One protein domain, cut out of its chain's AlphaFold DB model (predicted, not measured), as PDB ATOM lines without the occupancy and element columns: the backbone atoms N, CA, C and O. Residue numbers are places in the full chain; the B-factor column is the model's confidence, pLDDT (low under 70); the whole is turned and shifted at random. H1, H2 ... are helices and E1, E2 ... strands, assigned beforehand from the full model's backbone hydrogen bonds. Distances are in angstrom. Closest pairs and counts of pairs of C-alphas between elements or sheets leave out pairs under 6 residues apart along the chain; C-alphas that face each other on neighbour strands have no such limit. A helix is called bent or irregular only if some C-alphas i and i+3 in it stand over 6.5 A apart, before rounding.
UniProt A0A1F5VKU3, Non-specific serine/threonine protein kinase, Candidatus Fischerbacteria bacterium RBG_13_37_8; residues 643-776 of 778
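Overview. This is residues 643 to 776 of the 778 residues of the protein "Non-specific serine/threonine protein kinase" of Candidatus Fischerbacteria bacterium RBG_13_37_8 (UniProt A0A1F5VKU3). Two long helices, H1 and H2, make a loose V, meeting through the last part of H1 and the first half of H2, and the shorter H3 crosses H2 there. From this meeting place H4 leads to a small ribbon of two antiparallel strands, E1 and E2, while long loops lie beyond the far ends of H1 and H2. The printed part has 134 residues, with named elements in the order H1, E1, H2, H3, H4, E2, and is mostly helix. It is only just compact, close to loose, with a radius of gyration of the C-alphas of 16.5 A and spans of 48 by 37 by 26 A.

Along the chain. After residues 643 to 663, H1 covers residues 664 to 683, 30.0 A long, from C-alpha 664 at (4.392, 22.643, -32.130). It is irregular, but only just: C-alphas 666 and 669 are 6.7 A apart. E1 is residues 686 to 690, 13.6 A; H2 is residues 703 to 723, 30.3 A; H3 is residues 749 to 760, 15.7 A; H4 is residues 762 to 768. E2, residues 771 to 775, ends at C-alpha 775 (13.387, 52.071, -47.288).

Arrangement. H1, with residues 676 to 683 alone, touches H2, opposite ways at a steep tilt of 42 degrees; the closest C-alphas, of His 680 and Met 709, are 5.2 A apart. H2 touches H3 with residues 706 to 714 alone, about perpendicular at 74 degrees, closest at the C-alphas of Ala 710 and Asn 755, 4.9 A. The closest C-alphas of H4 and E2, Leu 766 and Gln 772, are 5.6 A apart. Between E1 and E2, N 687 and O 774 are within hydrogen-bond range at 2.9 A. Every O i to N i+4 pair is within range in H2 and H4, against 11 of 16 in H1 and 7 of 8 in H3.

Size, cuts and confidence. The C-alphas farthest apart, of Ile 692 and Asn 735, are 48.3 A apart. The printed part has no cut. The links E1 to H2 and H2 to H3 are long. Residues 689 to 690, 692 and 770 have pLDDT under 70.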
ATOM      1  N   GLN A 643      20.490  32.895 -25.901       88.00
ATOM      2  CA  GLN A 643      20.358  32.126 -24.658       88.00
ATOM      3  C   GLN A 643      21.606  31.275 -24.399       88.00
ATOM      4  O   GLN A 643      22.081  31.222 -23.263       88.00
ATOM      5  N   LEU A 644      22.169  30.654 -25.439       81.00
ATOM      6  CA  LEU A 644      23.415  29.898 -25.321       81.00
ATOM      7  C   LEU A 644      24.609  30.802 -24.977       81.00
ATOM      8  O   LEU A 644      25.420  30.431 -24.131       81.00
ATOM      9  N   GLU A 645      24.699  31.997 -25.570       83.50
ATOM     10  CA  GLU A 645      25.716  33.007 -25.228       83.50
ATOM     11  C   GLU A 645      25.607  33.468 -23.766       83.50
ATOM     12  O   GLU A 645      26.620  33.694 -23.107       83.50
ATOM     13  N   LEU A 646      24.385  33.531 -23.228       87.06
ATOM     14  CA  LEU A 646      24.106  33.792 -21.812       87.06
ATOM     15  C   LEU A 646      24.365  32.573 -20.901       87.06
ATOM     16  O   LEU A 646      24.098  32.636 -19.700       87.06
ATOM     17  N   GLY A 647      24.881  31.466 -21.443       87.25
ATOM     18  CA  GLY A 647      25.279  30.272 -20.694       87.25
ATOM     19  C   GLY A 647      24.153  29.278 -20.395       87.25
ATOM     20  O   GLY A 647      24.363  28.345 -19.616       87.25
ATOM     21  N   LYS A 648      22.965  29.450 -20.992       86.88
ATOM     22  CA  LYS A 648      21.840  28.515 -20.837       86.88
ATOM     23  C   LYS A 648      22.117  27.184 -21.532       86.88
ATOM     24  O   LYS A 648      22.788  27.138 -22.564       86.88
ATOM     25  N   LYS A 649      21.587  26.086 -20.985       85.69
ATOM     26  CA  LYS A 649      21.775  24.735 -21.548       85.69
ATOM     27  C   LYS A 649      20.583  24.300 -22.399       85.69
ATOM     28  O   LYS A 649      19.435  24.613 -22.099       85.69
ATOM     29  N   ILE A 650      20.859  23.512 -23.440       85.44
ATOM     30  CA  ILE A 650      19.817  22.869 -24.257       85.44
ATOM     31  C   ILE A 650      18.950  21.982 -23.354       85.44
ATOM     32  O   ILE A 650      19.481  21.170 -22.598       85.44
ATOM     33  N   GLY A 651      17.630  22.152 -23.433       82.69
ATOM     34  CA  GLY A 651      16.653  21.448 -22.602       82.69
ATOM     35  C   GLY A 651      16.434  22.023 -21.202       82.69
ATOM     36  O   GLY A 651      15.636  21.467 -20.454       82.69
ATOM     37  N   GLU A 652      17.082  23.138 -20.838       85.44
ATOM     38  CA  GLU A 652      16.858  23.813 -19.547       85.44
ATOM     39  C   GLU A 652      15.418  24.333 -19.406       85.44
ATOM     40  O   GLU A 652      14.851  24.327 -18.317       85.44
ATOM     41  N   THR A 653      14.805  24.749 -20.516       83.88
ATOM     42  CA  THR A 653      13.365  25.022 -20.594       83.88
ATOM     43  C   THR A 653      12.798  24.421 -21.884       83.88
ATOM     44  O   THR A 653      13.565  24.206 -22.828       83.88
ATOM     45  N   PRO A 654      11.469  24.206 -21.983       79.19
ATOM     46  CA  PRO A 654      10.835  23.653 -23.186       79.19
ATOM     47  C   PRO A 654      11.099  24.448 -24.476       79.19
ATOM     48  O   PRO A 654      10.964  23.908 -25.567       79.19
ATOM     49  N   ASN A 655      11.503  25.718 -24.357       82.25
ATOM     50  CA  ASN A 655      11.803  26.584 -25.495       82.25
ATOM     51  C   ASN A 655      13.285  26.552 -25.912       82.25
ATOM     52  O   ASN A 655      13.611  27.011 -27.000       82.25
ATOM     53  N   ILE A 656      14.201  26.036 -25.079       87.00
ATOM     54  CA  ILE A 656      15.648  26.038 -25.369       87.00
ATOM     55  C   ILE A 656      16.017  24.736 -26.082       87.00
ATOM     56  O   ILE A 656      16.741  23.881 -25.570       87.00
ATOM     57  N   PHE A 657      15.495  24.605 -27.295       84.25
ATOM     58  CA  PHE A 657      15.841  23.564 -28.249       84.25
ATOM     59  C   PHE A 657      16.069  24.187 -29.636       84.25
ATOM     60  O   PHE A 657      15.507  25.248 -29.924       84.25
ATOM     61  N   PRO A 658      16.871  23.543 -30.505       76.81
ATOM     62  CA  PRO A 658      16.900  23.865 -31.932       76.81
ATOM     63  C   PRO A 658      15.496  23.794 -32.551       76.81
ATOM     64  O   PRO A 658      14.663  23.018 -32.071       76.81
ATOM     65  N   TRP A 659      15.237  24.574 -33.609       78.69
ATOM     66  CA  TRP A 659      13.914  24.697 -34.246       78.69
ATOM     67  C   TRP A 659      13.277  23.344 -34.596       78.69
ATOM     68  O   TRP A 659      12.075  23.139 -34.424       78.69
ATOM     69  N   GLU A 660      14.083  22.381 -35.034       71.12
ATOM     70  CA  GLU A 660      13.648  21.046 -35.456       71.12
ATOM     71  C   GLU A 660      13.159  20.187 -34.285       71.12
ATOM     72  O   GLU A 660      12.400  19.243 -34.479       71.12
ATOM     73  N   LYS A 661      13.598  20.509 -33.065       75.81
ATOM     74  CA  LYS A 661      13.292  19.761 -31.839       75.81
ATOM     75  C   LYS A 661      12.250  20.451 -30.958       75.81
ATOM     76  O   LYS A 661      11.932  19.936 -29.889       75.81
ATOM     77  N   LEU A 662      11.727  21.598 -31.387       77.88
ATOM     78  CA  LEU A 662      10.652  22.296 -30.691       77.88
ATOM     79  C   LEU A 662       9.301  21.642 -30.930       77.88
ATOM     80  O   LEU A 662       8.930  21.344 -32.066       77.88
ATOM     81  N   LEU A 663       8.538  21.500 -29.847       74.62
ATOM     82  CA  LEU A 663       7.155  21.053 -29.920       74.62
ATOM     83  C   LEU A 663       6.289  22.117 -30.628       74.62
ATOM     84  O   LEU A 663       6.561  23.318 -30.491       74.62
ATOM     85  N   PRO A 664       5.243  21.717 -31.374       71.19
ATOM     86  CA  PRO A 664       4.392  22.643 -32.130       71.19
ATOM     87  C   PRO A 664       3.827  23.806 -31.297       71.19
ATOM     88  O   PRO A 664       3.790  24.952 -31.751       71.19
ATOM     89  N   GLU A 665       3.436  23.545 -30.052       73.44
ATOM     90  CA  GLU A 665       2.933  24.541 -29.105       73.44
ATOM     91  C   GLU A 665       3.966  25.625 -28.767       73.44
ATOM     92  O   GLU A 665       3.599  26.787 -28.577       73.44
ATOM     93  N   ASN A 666       5.254  25.276 -28.765       78.50
ATOM     94  CA  ASN A 666       6.361  26.191 -28.505       78.50
ATOM     95  C   ASN A 666       6.804  26.948 -29.771       78.50
ATOM     96  O   ASN A 666       7.442  27.993 -29.663       78.50
ATOM     97  N   LYS A 667       6.425  26.484 -30.970       75.69
ATOM     98  CA  LYS A 667       6.629  27.223 -32.231       75.69
ATOM     99  C   LYS A 667       5.597  28.332 -32.441       75.69
ATOM    100  O   LYS A 667       5.908  29.365 -33.031       75.69
ATOM    101  N   LYS A 668       4.382  28.151 -31.910       75.56
ATOM    102  CA  LYS A 668       3.244  29.075 -32.066       75.56
ATOM    103  C   LYS A 668       3.569  30.557 -31.793       75.56
ATOM    104  O   LYS A 668       3.174  31.382 -32.615       75.56
ATOM    105  N   PRO A 669       4.294  30.928 -30.719       79.75
ATOM    106  CA  PRO A 669       4.649  32.327 -30.464       79.75
ATOM    107  C   PRO A 669       5.553  32.937 -31.545       79.75
ATOM    108  O   PRO A 669       5.376  34.099 -31.902       79.75
ATOM    109  N   ASN A 670       6.476  32.152 -32.108       82.12
ATOM    110  CA  ASN A 670       7.403  32.615 -33.143       82.12
ATOM    111  C   ASN A 670       6.676  32.923 -34.459       82.12
ATOM    112  O   ASN A 670       6.987  33.911 -35.118       82.12
ATOM    113  N   TYR A 671       5.651  32.141 -34.808       72.00
ATOM    114  CA  TYR A 671       4.789  32.442 -35.955       72.00
ATOM    115  C   TYR A 671       4.021  33.751 -35.788       72.00
ATOM    116  O   TYR A 671       3.896  34.514 -36.743       72.00
ATOM    117  N   THR A 672       3.514  34.018 -34.583       74.94
ATOM    118  CA  THR A 672       2.834  35.282 -34.280       74.94
ATOM    119  C   THR A 672       3.801  36.464 -34.373       74.94
ATOM    120  O   THR A 672       3.432  37.513 -34.892       74.94
ATOM    121  N   HIS A 673       5.040  36.301 -33.903       79.56
ATOM    122  CA  HIS A 673       6.080  37.322 -34.030       79.56
ATOM    123  C   HIS A 673       6.450  37.578 -35.502       79.56
ATOM    124  O   HIS A 673       6.515  38.729 -35.929       79.56
ATOM    125  N   ALA A 674       6.605  36.522 -36.308       76.56
ATOM    126  CA  ALA A 674       6.897  36.627 -37.738       76.56
ATOM    127  C   ALA A 674       5.846  37.442 -38.518       76.56
ATOM    128  O   ALA A 674       6.222  38.248 -39.370       76.56
ATOM    129  N   ASP A 675       4.552  37.289 -38.202       70.50
ATOM    130  CA  ASP A 675       3.477  38.084 -38.822       70.50
ATOM    131  C   ASP A 675       3.659  39.596 -38.566       70.50
ATOM    132  O   ASP A 675       3.450  40.419 -39.462       70.50
ATOM    133  N   ARG A 676       4.099  39.969 -37.355       80.06
ATOM    134  CA  ARG A 676       4.217  41.370 -36.907       80.06
ATOM    135  C   ARG A 676       5.364  42.118 -37.578       80.06
ATOM    136  O   ARG A 676       5.223  43.307 -37.862       80.06
ATOM    137  N   ILE A 677       6.471  41.435 -37.893       82.38
ATOM    138  CA  ILE A 677       7.655  42.054 -38.520       82.38
ATOM    139  C   ILE A 677       7.255  42.825 -39.788       82.38
ATOM    140  O   ILE A 677       7.650  43.976 -39.974       82.38
ATOM    141  N   GLY A 678       6.431  42.221 -40.650       74.50
ATOM    142  CA  GLY A 678       5.986  42.862 -41.888       74.50
ATOM    143  C   GLY A 678       5.085  44.081 -41.657       74.50
ATOM    144  O   GLY A 678       5.218  45.082 -42.359       74.50
ATOM    145  N   GLU A 679       4.182  44.017 -40.678       77.44
ATOM    146  CA  GLU A 679       3.285  45.126 -40.318       77.44
ATOM    147  C   GLU A 679       4.058  46.332 -39.783       77.44
ATOM    148  O   GLU A 679       3.813  47.467 -40.197       77.44
ATOM    149  N   HIS A 680       5.030  46.078 -38.910       87.56
ATOM    150  CA  HIS A 680       5.871  47.102 -38.306       87.56
ATOM    151  C   HIS A 680       6.714  47.841 -39.340       87.56
ATOM    152  O   HIS A 680       6.734  49.070 -39.347       87.56
ATOM    153  N   LEU A 681       7.354  47.109 -40.258       84.81
ATOM    154  CA  LEU A 681       8.157  47.721 -41.316       84.81
ATOM    155  C   LEU A 681       7.306  48.593 -42.243       84.81
ATOM    156  O   LEU A 681       7.709  49.712 -42.557       84.81
ATOM    157  N   ARG A 682       6.100  48.141 -42.617       80.62
ATOM    158  CA  ARG A 682       5.183  48.949 -43.439       80.62
ATOM    159  C   ARG A 682       4.791  50.257 -42.756       80.62
ATOM    160  O   ARG A 682       4.766  51.293 -43.416       80.62
ATOM    161  N   ALA A 683       4.539  50.226 -41.447       82.94
ATOM    162  CA  ALA A 683       4.164  51.414 -40.678       82.94
ATOM    163  C   ALA A 683       5.250  52.505 -40.663       82.94
ATOM    164  O   ALA A 683       4.937  53.675 -40.460       82.94
ATOM    165  N   ILE A 684       6.511  52.136 -40.909       88.81
ATOM    166  CA  ILE A 684       7.649  53.062 -40.989       88.81
ATOM    167  C   ILE A 684       8.168  53.263 -42.423       88.81
ATOM    168  O   ILE A 684       9.314  53.670 -42.618       88.81
ATOM    169  N   HIS A 685       7.354  52.951 -43.438       84.56
ATOM    170  CA  HIS A 685       7.727  53.035 -44.858       84.56
ATOM    171  C   HIS A 685       8.991  52.236 -45.217       84.56
ATOM    172  O   HIS A 685       9.804  52.634 -46.058       84.56
ATOM    173  N   CYS A 686       9.160  51.083 -44.580       84.38
ATOM    174  CA  CYS A 686      10.179  50.106 -44.916       84.38
ATOM    175  C   CYS A 686       9.535  48.837 -45.484       84.38
ATOM    176  O   CYS A 686       8.395  48.487 -45.178       84.38
ATOM    177  N   GLY A 687      10.294  48.118 -46.303       75.31
ATOM    178  CA  GLY A 687       9.916  46.817 -46.837       75.31
ATOM    179  C   GLY A 687      11.003  45.774 -46.607       75.31
ATOM    180  O   GLY A 687      12.091  46.068 -46.110       75.31
ATOM    181  N   ILE A 688      10.694  44.537 -46.998       75.19
ATOM    182  CA  ILE A 688      11.620  43.405 -46.952       75.19
ATOM    183  C   ILE A 688      11.924  42.951 -48.382       75.19
ATOM    184  O   ILE A 688      11.001  42.681 -49.158       75.19
ATOM    185  N   LYS A 689      13.205  42.812 -48.717       69.31
ATOM    186  CA  LYS A 689      13.675  42.261 -49.997       69.31
ATOM    187  C   LYS A 689      14.718  41.157 -49.770       69.31
ATOM    188  O   LYS A 689      15.216  41.049 -48.651       69.31
ATOM    189  N   PRO A 690      15.051  40.337 -50.783       67.31
ATOM    190  CA  PRO A 690      16.137  39.366 -50.670       67.31
ATOM    191  C   PRO A 690      17.452  40.022 -50.229       67.31
ATOM    192  O   PRO A 690      17.753  41.150 -50.628       67.31
ATOM    193  N   LEU A 691      18.229  39.318 -49.407       71.75
ATOM    194  CA  LEU A 691      19.512  39.786 -48.888       71.75
ATOM    195  C   LEU A 691      20.546  39.915 -50.019       71.75
ATOM    196  O   LEU A 691      21.066  38.928 -50.537       71.75
ATOM    197  N   ILE A 692      20.865  41.145 -50.388       69.12
ATOM    198  CA  ILE A 692      21.874  41.496 -51.392       69.12
ATOM    199  C   ILE A 692      23.074  42.172 -50.719       69.12
ATOM    200  O   ILE A 692      24.221  41.860 -51.027       69.12
ATOM    201  N   ASP A 693      22.809  43.048 -49.752       73.44
ATOM    202  CA  ASP A 693      23.807  43.657 -48.887       73.44
ATOM    203  C   ASP A 693      24.077  42.744 -47.697       73.44
ATOM    204  O   ASP A 693      23.244  42.568 -46.814       73.44
ATOM    205  N   TRP A 694      25.266  42.156 -47.651       72.44
ATOM    206  CA  TRP A 694      25.572  41.162 -46.629       72.44
ATOM    207  C   TRP A 694      25.876  41.784 -45.265       72.44
ATOM    208  O   TRP A 694      26.057  41.036 -44.310       72.44
ATOM    209  N   ASP A 695      25.903  43.115 -45.155       77.56
ATOM    210  CA  ASP A 695      25.899  43.820 -43.869       77.56
ATOM    211  C   ASP A 695      24.516  44.387 -43.534       77.56
ATOM    212  O   ASP A 695      24.393  45.244 -42.663       77.56
ATOM    213  N   ALA A 696      23.448  43.891 -44.169       77.12
ATOM    214  CA  ALA A 696      22.085  44.316 -43.862       77.12
ATOM    215  C   ALA A 696      21.688  44.112 -42.391       77.12
ATOM    216  O   ALA A 696      20.814  44.822 -41.901       77.12
ATOM    217  N   GLU A 697      22.341  43.200 -41.660       78.25
ATOM    218  CA  GLU A 697      22.153  43.075 -40.208       78.25
ATOM    219  C   GLU A 697      22.555  44.347 -39.436       78.25
ATOM    220  O   GLU A 697      22.089  44.564 -38.319       78.25
ATOM    221  N   GLN A 698      23.394  45.201 -40.034       82.19
ATOM    222  CA  GLN A 698      23.833  46.483 -39.484       82.19
ATOM    223  C   GLN A 698      22.878  47.634 -39.822       82.19
ATOM    224  O   GLN A 698      23.125  48.765 -39.397       82.19
ATOM    225  N   PHE A 699      21.799  47.382 -40.575       87.50
ATOM    226  CA  PHE A 699      20.787  48.392 -40.866       87.50
ATOM    227  C   PHE A 699      20.245  48.981 -39.557       87.50
ATOM    228  O   PHE A 699      19.835  48.253 -38.653       87.50
ATOM    229  N   LYS A 700      20.228  50.314 -39.455       90.94
ATOM    230  CA  LYS A 700      19.729  51.021 -38.272       90.94
ATOM    231  C   LYS A 700      18.438  51.758 -38.592       90.94
ATOM    232  O   LYS A 700      18.394  52.615 -39.474       90.94
ATOM    233  N   PHE A 701      17.405  51.438 -37.825       93.62
ATOM    234  CA  PHE A 701      16.213  52.268 -37.718       93.62
ATOM    235  C   PHE A 701      16.535  53.551 -36.951       93.62
ATOM    236  O   PHE A 701      17.417  53.560 -36.088       93.62
ATOM    237  N   THR A 702      15.814  54.626 -37.256       93.75
ATOM    238  CA  THR A 702      15.861  55.844 -36.443       93.75
ATOM    239  C   THR A 702      15.155  55.611 -35.107       93.75
ATOM    240  O   THR A 702      14.315  54.717 -34.978       93.75
ATOM    241  N   ASP A 703      15.448  56.434 -34.099       92.81
ATOM    242  CA  ASP A 703      14.783  56.309 -32.797       92.81
ATOM    243  C   ASP A 703      13.261  56.498 -32.901       92.81
ATOM    244  O   ASP A 703      12.511  55.812 -32.207       92.81
ATOM    245  N   SER A 704      12.786  57.351 -33.818       92.25
ATOM    246  CA  SER A 704      11.347  57.524 -34.057       92.25
ATOM    247  C   SER A 704      10.704  56.271 -34.652       92.25
ATOM    248  O   SER A 704       9.595  55.911 -34.278       92.25
ATOM    249  N   GLU A 705      11.394  55.591 -35.568       94.00
ATOM    250  CA  GLU A 705      10.909  54.353 -36.189       94.00
ATOM    251  C   GLU A 705      10.846  53.212 -35.179       94.00
ATOM    252  O   GLU A 705       9.855  52.483 -35.122       94.00
ATOM    253  N   ILE A 706      11.881  53.096 -34.344       95.38
ATOM    254  CA  ILE A 706      11.923  52.136 -33.239       95.38
ATOM    255  C   ILE A 706      10.753  52.385 -32.289       95.38
ATOM    256  O   ILE A 706      10.094  51.431 -31.882       95.38
ATOM    257  N   GLU A 707      10.468  53.643 -31.952       94.38
ATOM    258  CA  GLU A 707       9.381  53.986 -31.038       94.38
ATOM    259  C   GLU A 707       8.004  53.624 -31.619       94.38
ATOM    260  O   GLU A 707       7.185  53.038 -30.912       94.38
ATOM    261  N   VAL A 708       7.764  53.893 -32.908       93.75
ATOM    262  CA  VAL A 708       6.515  53.511 -33.597       93.75
ATOM    263  C   VAL A 708       6.326  51.994 -33.586       93.75
ATOM    264  O   VAL A 708       5.279  51.506 -33.158       93.75
ATOM    265  N   MET A 709       7.339  51.229 -34.001       94.25
ATOM    266  CA  MET A 709       7.237  49.767 -34.042       94.25
ATOM    267  C   MET A 709       7.100  49.160 -32.638       94.25
ATOM    268  O   MET A 709       6.305  48.247 -32.434       94.25
ATOM    269  N   ALA A 710       7.820  49.686 -31.643       94.44
ATOM    270  CA  ALA A 710       7.745  49.192 -30.270       94.44
ATOM    271  C   ALA A 710       6.366  49.454 -29.628       94.44
ATOM    272  O   ALA A 710       5.856  48.608 -28.889       94.44
ATOM    273  N   GLN A 711       5.727  50.585 -29.951       94.38
ATOM    274  CA  GLN A 711       4.342  50.867 -29.560       94.38
ATOM    275  C   GLN A 711       3.353  49.869 -30.168       94.38
ATOM    276  O   GLN A 711       2.420  49.429 -29.486       94.38
ATOM    277  N   MET A 712       3.543  49.519 -31.444       91.38
ATOM    278  CA  MET A 712       2.715  48.533 -32.138       91.38
ATOM    279  C   MET A 712       2.863  47.135 -31.526       91.38
ATOM    280  O   MET A 712       1.844  46.508 -31.229       91.38
ATOM    281  N   GLU A 713       4.096  46.694 -31.246       89.62
ATOM    282  CA  GLU A 713       4.373  45.408 -30.585       89.62
ATOM    283  C   GLU A 713       3.662  45.333 -29.230       89.62
ATOM    284  O   GLU A 713       2.886  44.408 -28.967       89.62
ATOM    285  N   HIS A 714       3.808  46.377 -28.408       92.19
ATOM    286  CA  HIS A 714       3.164  46.440 -27.099       92.19
ATOM    287  C   HIS A 714       1.638  46.393 -27.192       92.19
ATOM    288  O   HIS A 714       0.974  45.656 -26.459       92.19
ATOM    289  N   LYS A 715       1.051  47.158 -28.119       90.94
ATOM    290  CA  LYS A 715      -0.401  47.175 -28.337       90.94
ATOM    291  C   LYS A 715      -0.919  45.786 -28.727       90.94
ATOM    292  O   LYS A 715      -1.965  45.361 -28.223       90.94
ATOM    293  N   SER A 716      -0.186  45.078 -29.582       85.25
ATOM    294  CA  SER A 716      -0.496  43.708 -30.001       85.25
ATOM    295  C   SER A 716      -0.387  42.716 -28.842       85.25
ATOM    296  O   SER A 716      -1.321  41.943 -28.608       85.25
ATOM    297  N   TRP A 717       0.681  42.803 -28.047       88.31
ATOM    298  CA  TRP A 717       0.877  41.986 -26.849       88.31
ATOM    299  C   TRP A 717      -0.236  42.190 -25.807       88.31
ATOM    300  O   TRP A 717      -0.810  41.218 -25.307       88.31
ATOM    301  N   VAL A 718      -0.629  43.441 -25.528       88.44
ATOM    302  CA  VAL A 718      -1.739  43.759 -24.609       88.44
ATOM    303  C   VAL A 718      -3.059  43.168 -25.107       88.44
ATOM    304  O   VAL A 718      -3.817  42.598 -24.316       88.44
ATOM    305  N   LYS A 719      -3.352  43.288 -26.409       87.25
ATOM    306  CA  LYS A 719      -4.571  42.737 -27.023       87.25
ATOM    307  C   LYS A 719      -4.634  41.217 -26.857       87.25
ATOM    308  O   LYS A 719      -5.672  40.683 -26.465       87.25
ATOM    309  N   GLU A 720      -3.522  40.530 -27.100       83.94
ATOM    310  CA  GLU A 720      -3.415  39.076 -26.970       83.94
ATOM    311  C   GLU A 720      -3.561  38.614 -25.514       83.94
ATOM    312  O   GLU A 720      -4.362  37.725 -25.212       83.94
ATOM    313  N   LYS A 721      -2.868  39.273 -24.579       86.12
ATOM    314  CA  LYS A 721      -2.966  38.976 -23.144       86.12
ATOM    315  C   LYS A 721      -4.383  39.172 -22.612       86.12
ATOM    316  O   LYS A 721      -4.898  38.286 -21.930       86.12
ATOM    317  N   LYS A 722      -5.059  40.265 -22.982       88.38
ATOM    318  CA  LYS A 722      -6.469  40.492 -22.617       88.38
ATOM    319  C   LYS A 722      -7.390  39.401 -23.166       88.38
ATOM    320  O   LYS A 722      -8.249  38.923 -22.431       88.38
ATOM    321  N   LYS A 723      -7.178  38.947 -24.409       87.44
ATOM    322  CA  LYS A 723      -7.941  37.834 -25.009       87.44
ATOM    323  C   LYS A 723      -7.779  36.525 -24.225       87.44
ATOM    324  O   LYS A 723      -8.725  35.754 -24.116       87.44
ATOM    325  N   LEU A 724      -6.607  36.299 -23.631       85.50
ATOM    326  CA  LEU A 724      -6.313  35.148 -22.765       85.50
ATOM    327  C   LEU A 724      -6.779  35.329 -21.302       85.50
ATOM    328  O   LEU A 724      -6.498  34.472 -20.452       85.50
ATOM    329  N   GLY A 725      -7.486  36.425 -21.009       90.56
ATOM    330  CA  GLY A 725      -8.067  36.739 -19.703       90.56
ATOM    331  C   GLY A 725      -7.138  37.480 -18.740       90.56
ATOM    332  O   GLY A 725      -7.454  37.551 -17.555       90.56
ATOM    333  N   TRP A 726      -6.003  38.009 -19.210       94.38
ATOM    334  CA  TRP A 726      -5.077  38.738 -18.346       94.38
ATOM    335  C   TRP A 726      -5.560  40.153 -18.013       94.38
ATOM    336  O   TRP A 726      -6.188  40.825 -18.837       94.38
ATOM    337  N   LYS A 727      -5.218  40.626 -16.811       92.19
ATOM    338  CA  LYS A 727      -5.636  41.927 -16.269       92.19
ATOM    339  C   LYS A 727      -4.444  42.771 -15.820       92.19
ATOM    340  O   LYS A 727      -3.382  42.256 -15.483       92.19
ATOM    341  N   HIS A 728      -4.641  44.086 -15.807       92.81
ATOM    342  CA  HIS A 728      -3.670  45.036 -15.271       92.81
ATOM    343  C   HIS A 728      -3.610  44.960 -13.742       92.81
ATOM    344  O   HIS A 728      -4.653  44.936 -13.090       92.81
ATOM    345  N   GLY A 729      -2.405  44.976 -13.175       89.81
ATOM    346  CA  GLY A 729      -2.187  45.029 -11.729       89.81
ATOM    347  C   GLY A 729      -0.800  44.530 -11.334       89.81
ATOM    348  O   GLY A 729       0.057  44.298 -12.186       89.81
ATOM    349  N   LYS A 730      -0.562  44.347 -10.031       90.31
ATOM    350  CA  LYS A 730       0.700  43.786  -9.530       90.31
ATOM    351  C   LYS A 730       0.887  42.365 -10.072       90.31
ATOM    352  O   LYS A 730      -0.072  41.601 -10.086       90.31
ATOM    353  N   ARG A 731       2.104  42.036 -10.520       88.81
ATOM    354  CA  ARG A 731       2.394  40.760 -11.187       88.81
ATOM    355  C   ARG A 731       1.965  39.572 -10.320       88.81
ATOM    356  O   ARG A 731       2.498  39.389  -9.228       88.81
ATOM    357  N   ASP A 732       1.031  38.791 -10.847       89.44
ATOM    358  CA  ASP A 732       0.526  37.544 -10.279       89.44
ATOM    359  C   ASP A 732       0.148  36.615 -11.439       89.44
ATOM    360  O   ASP A 732      -0.937  36.704 -12.019       89.44
ATOM    361  N   ASP A 733       1.084  35.743 -11.808       85.19
ATOM    362  CA  ASP A 733       0.949  34.887 -12.984       85.19
ATOM    363  C   ASP A 733      -0.156  33.819 -12.785       85.19
ATOM    364  O   ASP A 733      -0.808  33.439 -13.760       85.19
ATOM    365  N   ASN A 734      -0.453  33.409 -11.539       87.38
ATOM    366  CA  ASN A 734      -1.517  32.442 -11.222       87.38
ATOM    367  C   ASN A 734      -2.910  33.028 -11.483       87.38
ATOM    368  O   ASN A 734      -3.788  32.351 -12.015       87.38
ATOM    369  N   ASN A 735      -3.089  34.310 -11.160       89.25
ATOM    370  CA  ASN A 735      -4.333  35.044 -11.396       89.25
ATOM    371  C   ASN A 735      -4.337  35.819 -12.725       89.25
ATOM    372  O   ASN A 735      -5.258  36.599 -12.986       89.25
ATOM    373  N   LYS A 736      -3.327  35.599 -13.581       91.19
ATOM    374  CA  LYS A 736      -3.149  36.271 -14.878       91.19
ATOM    375  C   LYS A 736      -3.122  37.804 -14.761       91.19
ATOM    376  O   LYS A 736      -3.724  38.513 -15.568       91.19
ATOM    377  N   ILE A 737      -2.423  38.343 -13.769       89.88
ATOM    378  CA  ILE A 737      -2.277  39.787 -13.556       89.88
ATOM    379  C   ILE A 737      -0.860  40.215 -13.946       89.88
ATOM    380  O   ILE A 737       0.116  39.629 -13.484       89.88
ATOM    381  N   HIS A 738      -0.729  41.243 -14.790       91.00
ATOM    382  CA  HIS A 738       0.574  41.753 -15.224       91.00
ATOM    383  C   HIS A 738       0.607  43.294 -15.252       91.00
ATOM    384  O   HIS A 738      -0.326  43.908 -15.783       91.00
ATOM    385  N   PRO A 739       1.673  43.936 -14.730       90.38
ATOM    386  CA  PRO A 739       1.746  45.397 -14.597       90.38
ATOM    387  C   PRO A 739       1.808  46.109 -15.948       90.38
ATOM    388  O   PRO A 739       1.210  47.162 -16.121       90.38
ATOM    389  N   ASP A 740       2.444  45.495 -16.944       91.38
ATOM    390  CA  ASP A 740       2.578  46.111 -18.269       91.38
ATOM    391  C   ASP A 740       1.298  46.040 -19.130       91.38
ATOM    392  O   ASP A 740       1.294  46.521 -20.256       91.38
ATOM    393  N   ILE A 741       0.172  45.492 -18.644       91.12
ATOM    394  CA  ILE A 741      -1.114  45.503 -19.385       91.12
ATOM    395  C   ILE A 741      -1.768  46.892 -19.276       91.12
ATOM    396  O   ILE A 741      -2.851  47.072 -18.728       91.12
ATOM    397  N   THR A 742      -1.087  47.906 -19.791       92.19
ATOM    398  CA  THR A 742      -1.486  49.316 -19.761       92.19
ATOM    399  C   THR A 742      -1.125  49.998 -21.084       92.19
ATOM    400  O   THR A 742      -0.596  49.358 -21.998       92.19
ATOM    401  N   SER A 743      -1.464  51.278 -21.239       91.31
ATOM    402  CA  SER A 743      -1.086  52.052 -22.427       91.31
ATOM    403  C   SER A 743       0.427  52.286 -22.472       91.31
ATOM    404  O   SER A 743       1.088  52.327 -21.437       91.31
ATOM    405  N   TRP A 744       0.976  52.491 -23.672       91.44
ATOM    406  CA  TRP A 744       2.412  52.737 -23.859       91.44
ATOM    407  C   TRP A 744       2.948  53.874 -22.978       91.44
ATOM    408  O   TRP A 744       4.015  53.755 -22.381       91.44
ATOM    409  N   ASN A 745       2.178  54.954 -22.835       91.44
ATOM    410  CA  ASN A 745       2.571  56.124 -22.049       91.44
ATOM    411  C   ASN A 745       2.728  55.823 -20.551       91.44
ATOM    412  O   ASN A 745       3.499  56.501 -19.883       91.44
ATOM    413  N   ASN A 746       2.050  54.788 -20.051       90.94
ATOM    414  CA  ASN A 746       2.061  54.397 -18.643       90.94
ATOM    415  C   ASN A 746       3.126  53.334 -18.316       90.94
ATOM    416  O   ASN A 746       3.243  52.925 -17.163       90.94
ATOM    417  N   LEU A 747       3.876  52.854 -19.313       90.44
ATOM    418  CA  LEU A 747       4.956  51.892 -19.098       90.44
ATOM    419  C   LEU A 747       6.200  52.557 -18.512       90.44
ATOM    420  O   LEU A 747       6.570  53.670 -18.894       90.44
ATOM    421  N   THR A 748       6.911  51.803 -17.675       91.44
ATOM    422  CA  THR A 748       8.275  52.158 -17.271       91.44
ATOM    423  C   THR A 748       9.226  52.098 -18.468       91.44
ATOM    424  O   THR A 748       9.010  51.327 -19.408       91.44
ATOM    425  N   ASP A 749      10.321  52.858 -18.427       90.12
ATOM    426  CA  ASP A 749      11.328  52.800 -19.494       90.12
ATOM    427  C   ASP A 749      11.985  51.422 -19.618       90.12
ATOM    428  O   ASP A 749      12.310  50.998 -20.727       90.12
ATOM    429  N   ALA A 750      12.115  50.683 -18.513       88.75
ATOM    430  CA  ALA A 750      12.582  49.302 -18.543       88.75
ATOM    431  C   ALA A 750      11.641  48.411 -19.377       88.75
ATOM    432  O   ALA A 750      12.111  47.691 -20.258       88.75
ATOM    433  N   SER A 751      10.321  48.518 -19.173       88.00
ATOM    434  CA  SER A 751       9.316  47.770 -19.944       88.00
ATOM    435  C   SER A 751       9.275  48.200 -21.418       88.00
ATOM    436  O   SER A 751       9.195  47.356 -22.314       88.00
ATOM    437  N   LYS A 752       9.392  49.505 -21.708       91.12
ATOM    438  CA  LYS A 752       9.478  50.008 -23.094       91.12
ATOM    439  C   LYS A 752      10.718  49.477 -23.809       91.12
ATOM    440  O   LYS A 752      10.641  49.092 -24.975       91.12
ATOM    441  N   ASN A 753      11.853  49.409 -23.113       91.62
ATOM    442  CA  ASN A 753      13.113  48.942 -23.685       91.62
ATOM    443  C   ASN A 753      13.077  47.474 -24.126       91.62
ATOM    444  O   ASN A 753      13.809  47.128 -25.049       91.62
ATOM    445  N   ILE A 754      12.208  46.637 -23.549       87.38
ATOM    446  CA  ILE A 754      11.992  45.261 -24.025       87.38
ATOM    447  C   ILE A 754      11.487  45.286 -25.474       87.38
ATOM    448  O   ILE A 754      12.156  44.760 -26.361       87.38
ATOM    449  N   ASN A 755      10.385  46.000 -25.729       91.00
ATOM    450  CA  ASN A 755       9.800  46.138 -27.068       91.00
ATOM    451  C   ASN A 755      10.762  46.843 -28.046       91.00
ATOM    452  O   ASN A 755      10.902  46.431 -29.194       91.00
ATOM    453  N   ARG A 756      11.490  47.878 -27.592       93.25
ATOM    454  CA  ARG A 756      12.501  48.562 -28.425       93.25
ATOM    455  C   ARG A 756      13.637  47.625 -28.840       93.25
ATOM    456  O   ARG A 756      14.096  47.679 -29.976       93.25
ATOM    457  N   ASN A 757      14.116  46.781 -27.928       89.44
ATOM    458  CA  ASN A 757      15.188  45.830 -28.219       89.44
ATOM    459  C   ASN A 757      14.729  44.706 -29.152       89.44
ATOM    460  O   ASN A 757      15.522  44.240 -29.968       89.44
ATOM    461  N   GLU A 758      13.461  44.314 -29.059       88.19
ATOM    462  CA  GLU A 758      12.839  43.348 -29.961       88.19
ATOM    463  C   GLU A 758      12.810  43.870 -31.404       88.19
ATOM    464  O   GLU A 758      13.373  43.238 -32.295       88.19
ATOM    465  N   VAL A 759      12.291  45.079 -31.641       91.62
ATOM    466  CA  VAL A 759      12.228  45.646 -33.004       91.62
ATOM    467  C   VAL A 759      13.608  46.019 -33.564       91.62
ATOM    468  O   VAL A 759      13.848  45.908 -34.766       91.62
ATOM    469  N   ARG A 760      14.578  46.377 -32.705       92.75
ATOM    470  CA  ARG A 760      15.989  46.568 -33.107       92.75
ATOM    471  C   ARG A 760      16.629  45.294 -33.654       92.75
ATOM    472  O   ARG A 760      17.616  45.382 -34.378       92.75
ATOM    473  N   ALA A 761      16.114  44.118 -33.296       89.25
ATOM    474  CA  ALA A 761      16.643  42.847 -33.766       89.25
ATOM    475  C   ALA A 761      16.199  42.493 -35.193       89.25
ATOM    476  O   ALA A 761      16.823  41.618 -35.794       89.25
ATOM    477  N   TYR A 762      15.183  43.163 -35.752       91.00
ATOM    478  CA  TYR A 762      14.613  42.809 -37.056       91.00
ATOM    479  C   TYR A 762      15.635  42.695 -38.188       91.00
ATOM    480  O   TYR A 762      15.567  41.700 -38.900       91.00
ATOM    481  N   PRO A 763      16.619  43.599 -38.366       89.88
ATOM    482  CA  PRO A 763      17.577  43.470 -39.459       89.88
ATOM    483  C   PRO A 763      18.425  42.201 -39.351       89.88
ATOM    484  O   PRO A 763      18.689  41.552 -40.357       89.88
ATOM    485  N   ARG A 764      18.795  41.803 -38.126       87.06
ATOM    486  CA  ARG A 764      19.553  40.571 -37.867       87.06
ATOM    487  C   ARG A 764      18.695  39.317 -38.069       87.06
ATOM    488  O   ARG A 764      19.154  38.373 -38.701       87.06
ATOM    489  N   ILE A 765      17.448  39.327 -37.589       84.38
ATOM    490  CA  ILE A 765      16.481  38.234 -37.809       84.38
ATOM    491  C   ILE A 765      16.217  38.053 -39.309       84.38
ATOM    492  O   ILE A 765      16.274  36.942 -39.826       84.38
ATOM    493  N   LEU A 766      15.980  39.152 -40.028       82.00
ATOM    494  CA  LEU A 766      15.769  39.136 -41.472       82.00
ATOM    495  C   LEU A 766      17.005  38.624 -42.210       82.00
ATOM    496  O   LEU A 766      16.858  37.784 -43.090       82.00
ATOM    497  N   ALA A 767      18.213  39.041 -41.818       80.88
ATOM    498  CA  ALA A 767      19.447  38.559 -42.435       80.88
ATOM    499  C   ALA A 767      19.623  37.037 -42.286       80.88
ATOM    500  O   ALA A 767      20.025  36.382 -43.246       80.88
ATOM    501  N   LYS A 768      19.264  36.458 -41.129       75.56
ATOM    502  CA  LYS A 768      19.228  34.994 -40.923       75.56
ATOM    503  C   LYS A 768      18.206  34.287 -41.816       75.56
ATOM    504  O   LYS A 768      18.421  33.148 -42.209       75.56
ATOM    505  N   ALA A 769      17.122  34.976 -42.160       70.19
ATOM    506  CA  ALA A 769      16.104  34.519 -43.100       70.19
ATOM    507  C   ALA A 769      16.462  34.780 -44.581       70.19
ATOM    508  O   ALA A 769      15.589  34.633 -45.433       70.19
ATOM    509  N   ASP A 770      17.700  35.187 -44.899       68.88
ATOM    510  CA  ASP A 770      18.138  35.608 -46.242       68.88
ATOM    511  C   ASP A 770      17.378  36.829 -46.801       68.88
ATOM    512  O   ASP A 770      17.214  37.013 -48.012       68.88
ATOM    513  N   LEU A 771      16.949  37.718 -45.907       75.75
ATOM    514  CA  LEU A 771      16.190  38.927 -46.203       75.75
ATOM    515  C   LEU A 771      16.894  40.179 -45.659       75.75
ATOM    516  O   LEU A 771      17.696  40.127 -44.733       75.75
ATOM    517  N   GLN A 772      16.572  41.343 -46.215       81.62
ATOM    518  CA  GLN A 772      17.021  42.631 -45.696       81.62
ATOM    519  C   GLN A 772      15.913  43.671 -45.706       81.62
ATOM    520  O   GLN A 772      15.003  43.643 -46.541       81.62
ATOM    521  N   VAL A 773      16.055  44.639 -44.808       86.06
ATOM    522  CA  VAL A 773      15.231  45.844 -44.794       86.06
ATOM    523  C   VAL A 773      15.658  46.764 -45.940       86.06
ATOM    524  O   VAL A 773      16.844  46.898 -46.252       86.06
ATOM    525  N   TYR A 774      14.690  47.421 -46.569       83.38
ATOM    526  CA  TYR A 774      14.928  48.568 -47.439       83.38
ATOM    527  C   TYR A 774      13.917  49.672 -47.129       83.38
ATOM    528  O   TYR A 774      12.822  49.399 -46.641       83.38
ATOM    529  N   ARG A 775      14.291  50.923 -47.401       85.25
ATOM    530  CA  ARG A 775      13.387  52.071 -47.288       85.25
ATOM    531  C   ARG A 775      12.659  52.253 -48.615       85.25
ATOM    532  O   ARG A 775      13.319  52.283 -49.653       85.25
ATOM    533  N   LEU A 776      11.336  52.367 -48.575       74.00
ATOM    534  CA  LEU A 776      10.544  52.721 -49.752       74.00
ATOM    535  C   LEU A 776      10.889  54.164 -50.143       74.00
ATOM    536  O   LEU A 776      11.034  55.027 -49.271       74.00
TER     537      LEU A 776